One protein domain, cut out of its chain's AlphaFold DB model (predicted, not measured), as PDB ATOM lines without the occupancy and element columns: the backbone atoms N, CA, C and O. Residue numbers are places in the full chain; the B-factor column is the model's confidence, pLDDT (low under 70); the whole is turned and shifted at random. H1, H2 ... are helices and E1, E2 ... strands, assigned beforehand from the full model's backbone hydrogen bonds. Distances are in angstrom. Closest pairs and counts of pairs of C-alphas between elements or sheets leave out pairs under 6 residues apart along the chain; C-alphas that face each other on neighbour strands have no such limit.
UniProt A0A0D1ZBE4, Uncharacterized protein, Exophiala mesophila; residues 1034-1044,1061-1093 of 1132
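This is residues 1034 to 1044 and 1061 to 1093 of the 1132 residues of an uncharacterized protein of Exophiala mesophila (UniProt A0A0D1ZBE4). Two separate two-stranded ribbons, E1 with E2 and the hairpin E3 with E4, make the two ends of an elongated model, with the short helix H1 between them. The printed part has 44 residues, mostly strand, in the order E1, E2, H1, E3, E4; both sheets are antiparallel. It is only just extended, close to loose: radius of gyration of the C-alphas 14.4 A, spans 42 by 23 by 14 A.

Find C-alpha 1037 at (106.783, 125.732, 118.259); E1 runs 20.8 A to residue 1044. E2 is residues 1061 to 1067, 18.9 A; H1, 1068 to 1072; E3, 1078 to 1082; E4, 1089 to 1093, ending at (116.876, 130.852, 135.834).

E1 and E2 are antiparallel at 148 degrees, with N 1040 and O 1064 2.8 A apart. Hairpin E3 and E4, at 147 degrees, has N 1081 and O 1090 at 2.9 A. H1's closest C-alpha to E1 is Phe 1068, 5.8 A from Cys 1038; its O i to N i+4 pair is within hydrogen-bond range. E1 and E2 are apart from E3 and E4.

Residues 1045 to 1060 are not printed; C-alphas 1044 and 1061 are 6.3 A apart. Residue 1034 is under pLDDT 70.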
ATOM      1  N   SER A1034     113.030 121.571 123.427       58.41
ATOM      2  CA  SER A1034     113.270 123.021 123.546       58.41
ATOM      3  C   SER A1034     112.866 123.853 122.323       58.41
ATOM      4  O   SER A1034     112.769 125.068 122.419       58.41
ATOM      5  N   GLU A1035     112.655 123.221 121.166       73.50
ATOM      6  CA  GLU A1035     112.499 123.917 119.874       73.50
ATOM      7  C   GLU A1035     111.165 123.616 119.170       73.50
ATOM      8  O   GLU A1035     110.950 124.047 118.041       73.50
ATOM      9  N   VAL A1036     110.240 122.890 119.812       87.44
ATOM     10  CA  VAL A1036     108.899 122.662 119.245       87.44
ATOM     11  C   VAL A1036     108.090 123.961 119.343       87.44
ATOM     12  O   VAL A1036     107.864 124.426 120.464       87.44
ATOM     13  N   PRO A1037     107.627 124.548 118.221       89.56
ATOM     14  CA  PRO A1037     106.783 125.732 118.259       89.56
ATOM     15  C   PRO A1037     105.356 125.351 118.663       89.56
ATOM     16  O   PRO A1037     104.715 124.501 118.042       89.56
ATOM     17  N   CYS A1038     104.838 126.017 119.687       93.75
ATOM     18  CA  CYS A1038     103.477 125.876 120.175       93.75
ATOM     19  C   CYS A1038     102.679 127.144 119.861       93.75
ATOM     20  O   CYS A1038     103.118 128.256 120.155       93.75
ATOM     21  N   LYS A1039     101.481 126.971 119.293       95.06
ATOM     22  CA  LYS A1039     100.466 128.026 119.250       95.06
ATOM     23  C   LYS A1039      99.636 127.923 120.528       95.06
ATOM     24  O   LYS A1039      99.062 126.868 120.793       95.06
ATOM     25  N   THR A1040      99.599 128.988 121.315       92.62
ATOM     26  CA  THR A1040      98.829 129.086 122.560       92.62
ATOM     27  C   THR A1040      97.871 130.273 122.503       92.62
ATOM     28  O   THR A1040      98.065 131.201 121.718       92.62
ATOM     29  N   VAL A1041      96.831 130.244 123.333       95.19
ATOM     30  CA  VAL A1041      95.824 131.303 123.437       95.19
ATOM     31  C   VAL A1041      95.923 131.899 124.837       95.19
ATOM     32  O   VAL A1041      95.561 131.259 125.823       95.19
ATOM     33  N   ILE A1042      96.462 133.114 124.932       93.38
ATOM     34  CA  ILE A1042      96.685 133.817 126.195       93.38
ATOM     35  C   ILE A1042      95.506 134.756 126.437       93.38
ATOM     36  O   ILE A1042      95.359 135.774 125.763       93.38
ATOM     37  N   VAL A1043      94.684 134.425 127.428       94.25
ATOM     38  CA  VAL A1043      93.611 135.304 127.901       94.25
ATOM     39  C   VAL A1043      94.213 136.318 128.875       94.25
ATOM     40  O   VAL A1043      94.642 135.958 129.971       94.25
ATOM     41  N   ARG A1044      94.282 137.585 128.465       92.94
ATOM     42  CA  ARG A1044      94.767 138.708 129.275       92.94
ATOM     43  C   ARG A1044      93.580 139.504 129.794       92.94
ATOM     44  O   ARG A1044      92.845 140.104 129.018       92.94
ATOM     45  N   VAL A1061      91.834 138.266 124.179       94.75
ATOM     46  CA  VAL A1061      92.249 136.905 123.811       94.75
ATOM     47  C   VAL A1061      93.344 137.000 122.751       94.75
ATOM     48  O   VAL A1061      93.070 137.319 121.597       94.75
ATOM     49  N   VAL A1062      94.593 136.746 123.148       96.19
ATOM     50  CA  VAL A1062      95.778 136.910 122.294       96.19
ATOM     51  C   VAL A1062      96.329 135.546 121.890       96.19
ATOM     52  O   VAL A1062      96.870 134.813 122.720       96.19
ATOM     53  N   GLU A1063      96.251 135.204 120.604       96.12
ATOM     54  CA  GLU A1063      97.006 134.068 120.073       96.12
ATOM     55  C   GLU A1063      98.507 134.394 120.050       96.12
ATOM     56  O   GLU A1063      98.928 135.440 119.556       96.12
ATOM     57  N   SER A1064      99.329 133.489 120.577       95.44
ATOM     58  CA  SER A1064     100.778 133.656 120.681       95.44
ATOM     59  C   SER A1064     101.500 132.395 120.213       95.44
ATOM     60  O   SER A1064     101.070 131.276 120.494       95.44
ATOM     61  N   HIS A1065     102.607 132.576 119.496       93.88
ATOM     62  CA  HIS A1065     103.529 131.502 119.145       93.88
ATOM     63  C   HIS A1065     104.754 131.583 120.060       93.88
ATOM     64  O   HIS A1065     105.405 132.623 120.120       93.88
ATOM     65  N   MET A1066     105.059 130.490 120.758       95.69
ATOM     66  CA  MET A1066     106.185 130.366 121.694       95.69
ATOM     67  C   MET A1066     106.750 128.941 121.662       95.69
ATOM     68  O   MET A1066     106.110 128.030 121.131       95.69
ATOM     69  N   SER A1067     107.939 128.718 122.211       94.56
ATOM     70  CA  SER A1067     108.489 127.368 122.372       94.56
ATOM     71  C   SER A1067     107.694 126.548 123.394       94.56
ATOM     72  O   SER A1067     107.084 127.085 124.323       94.56
ATOM     73  N   PHE A1068     107.746 125.221 123.276       90.25
ATOM     74  CA  PHE A1068     107.199 124.320 124.296       90.25
ATOM     75  C   PHE A1068     107.842 124.538 125.682       90.25
ATOM     76  O   PHE A1068     107.176 124.361 126.701       90.25
ATOM     77  N   SER A1069     109.103 124.980 125.740       87.19
ATOM     78  CA  SER A1069     109.775 125.399 126.979       87.19
ATOM     79  C   SER A1069     109.089 126.591 127.649       87.19
ATOM     80  O   SER A1069     108.742 126.499 128.826       87.19
ATOM     81  N   GLU A1070     108.834 127.669 126.902       90.00
ATOM     82  CA  GLU A1070     108.128 128.858 127.403       90.00
ATOM     83  C   GLU A1070     106.686 128.517 127.810       90.00
ATOM     84  O   GLU A1070     106.237 128.921 128.881       90.00
ATOM     85  N   PHE A1071     105.990 127.693 127.017       93.38
ATOM     86  CA  PHE A1071     104.628 127.236 127.314       93.38
ATOM     87  C   PHE A1071     104.525 126.427 128.623       93.38
ATOM     88  O   PHE A1071     103.528 126.526 129.336       93.38
ATOM     89  N   VAL A1072     105.549 125.636 128.956       90.25
ATOM     90  CA  VAL A1072     105.623 124.865 130.214       90.25
ATOM     91  C   VAL A1072     106.179 125.708 131.379       90.25
ATOM     92  O   VAL A1072     106.172 125.253 132.522       90.25
ATOM     93  N   GLY A1073     106.635 126.940 131.128       89.62
ATOM     94  CA  GLY A1073     107.267 127.790 132.142       89.62
ATOM     95  C   GLY A1073     108.656 127.300 132.566       89.62
ATOM     96  O   GLY A1073     109.081 127.547 133.694       89.62
ATOM     97  N   LEU A1074     109.366 126.579 131.690       87.88
ATOM     98  CA  LEU A1074     110.775 126.256 131.910       87.88
ATOM     99  C   LEU A1074     111.613 127.529 131.702       87.88
ATOM    100  O   LEU A1074     111.488 128.147 130.644       87.88
ATOM    101  N   PRO A1075     112.479 127.915 132.659       82.56
ATOM    102  CA  PRO A1075     113.322 129.094 132.500       82.56
ATOM    103  C   PRO A1075     114.303 128.904 131.340       82.56
ATOM    104  O   PRO A1075     114.779 127.793 131.091       82.56
ATOM    105  N   SER A1076     114.653 130.005 130.682       81.62
ATOM    106  CA  SER A1076     115.459 130.064 129.453       81.62
ATOM    107  C   SER A1076     116.809 129.355 129.598       81.62
ATOM    108  O   SER A1076     117.346 128.790 128.644       81.62
ATOM    109  N   LYS A1077     117.365 129.393 130.816       86.69
ATOM    110  CA  LYS A1077     118.627 128.758 131.212       86.69
ATOM    111  C   LYS A1077     118.444 128.081 132.578       86.69
ATOM    112  O   LYS A1077     118.672 128.730 133.598       86.69
ATOM    113  N   PRO A1078     118.010 126.809 132.647       83.31
ATOM    114  CA  PRO A1078     117.731 126.148 133.918       83.31
ATOM    115  C   PRO A1078     119.024 125.758 134.648       83.31
ATOM    116  O   PRO A1078     119.697 124.794 134.277       83.31
ATOM    117  N   ILE A1079     119.347 126.466 135.731       89.62
ATOM    118  CA  ILE A1079     120.328 126.018 136.725       89.62
ATOM    119  C   ILE A1079     119.601 125.124 137.729       89.62
ATOM    120  O   ILE A1079     118.626 125.543 138.349       89.62
ATOM    121  N   VAL A1080     120.090 123.895 137.904       87.25
ATOM    122  CA  VAL A1080     119.608 122.974 138.941       87.25
ATOM    123  C   VAL A1080     120.550 123.056 140.139       87.25
ATOM    124  O   VAL A1080     121.663 122.531 140.102       87.25
ATOM    125  N   GLU A1081     120.106 123.724 141.198       91.12
ATOM    126  CA  GLU A1081     120.771 123.734 142.500       91.12
ATOM    127  C   GLU A1081     120.236 122.595 143.381       91.12
ATOM    128  O   GLU A1081     119.051 122.258 143.334       91.12
ATOM    129  N   TYR A1082     121.093 122.035 144.236       87.50
ATOM    130  CA  TYR A1082     120.628 121.228 145.365       87.50
ATOM    131  C   TYR A1082     120.118 122.165 146.467       87.50
ATOM    132  O   TYR A1082     120.743 123.188 146.760       87.50
ATOM    133  N   GLY A1083     118.970 121.830 147.050       87.81
ATOM    134  CA  GLY A1083     118.349 122.584 148.132       87.81
ATOM    135  C   GLY A1083     119.093 122.445 149.460       87.81
ATOM    136  O   GLY A1083     120.222 121.961 149.537       87.81
ATOM    137  N   ARG A1084     118.453 122.871 150.555       82.62
ATOM    138  CA  ARG A1084     119.041 122.713 151.905       82.62
ATOM    139  C   ARG A1084     118.928 121.285 152.441       82.62
ATOM    140  O   ARG A1084     119.508 120.985 153.482       82.62
ATOM    141  N   ASN A1085     118.179 120.444 151.738       81.69
ATOM    142  CA  ASN A1085     118.022 119.020 151.973       81.69
ATOM    143  C   ASN A1085     118.590 118.290 150.746       81.69
ATOM    144  O   ASN A1085     118.299 118.703 149.625       81.69
ATOM    145  N   ASP A1086     119.343 117.204 150.930       80.75
ATOM    146  CA  ASP A1086     119.991 116.487 149.813       80.75
ATOM    147  C   ASP A1086     118.984 115.893 148.795       80.75
ATOM    148  O   ASP A1086     119.340 115.630 147.647       80.75
ATOM    149  N   ASP A1087     117.721 115.717 149.205       83.81
ATOM    150  CA  ASP A1087     116.599 115.239 148.380       83.81
ATOM    151  C   ASP A1087     115.860 116.360 147.605       83.81
ATOM    152  O   ASP A1087     114.927 116.086 146.848       83.81
ATOM    153  N   GLU A1088     116.226 117.632 147.802       83.00
ATOM    154  CA  GLU A1088     115.549 118.802 147.228       83.00
ATOM    155  C   GLU A1088     116.312 119.335 146.002       83.00
ATOM    156  O   GLU A1088     117.501 119.639 146.085       83.00
ATOM    157  N   LEU A1089     115.627 119.489 144.864       86.75
ATOM    158  CA  LEU A1089     116.184 120.091 143.646       86.75
ATOM    159  C   LEU A1089     115.468 121.409 143.347       86.75
ATOM    160  O   LEU A1089     114.262 121.425 143.103       86.75
ATOM    161  N   ILE A1090     116.221 122.508 143.343       87.50
ATOM    162  CA  ILE A1090     115.721 123.857 143.078       87.50
ATOM    163  C   ILE A1090     116.147 124.247 141.662       87.50
ATOM    164  O   ILE A1090     117.334 124.407 141.385       87.50
ATOM    165  N   ILE A1091     115.178 124.420 140.764       87.75
ATOM    166  CA  ILE A1091     115.431 124.948 139.419       87.75
ATOM    167  C   ILE A1091     115.327 126.474 139.476       87.75
ATOM    168  O   ILE A1091     114.323 127.011 139.946       87.75
ATOM    169  N   ARG A1092     116.360 127.170 139.000       85.06
ATOM    170  CA  ARG A1092     116.402 128.631 138.856       85.06
ATOM    171  C   ARG A1092     116.729 129.020 137.425       85.06
ATOM    172  O   ARG A1092     117.364 128.258 136.701       85.06
ATOM    173  N   GLU A1093     116.343 130.229 137.041       89.56
ATOM    174  CA  GLU A1093     116.876 130.852 135.834       89.56
ATOM    175  C   GLU A1093     118.304 131.343 136.095       89.56
ATOM    176  O   GLU A1093     118.573 132.050 137.068       89.56
TER     177      GLU A1093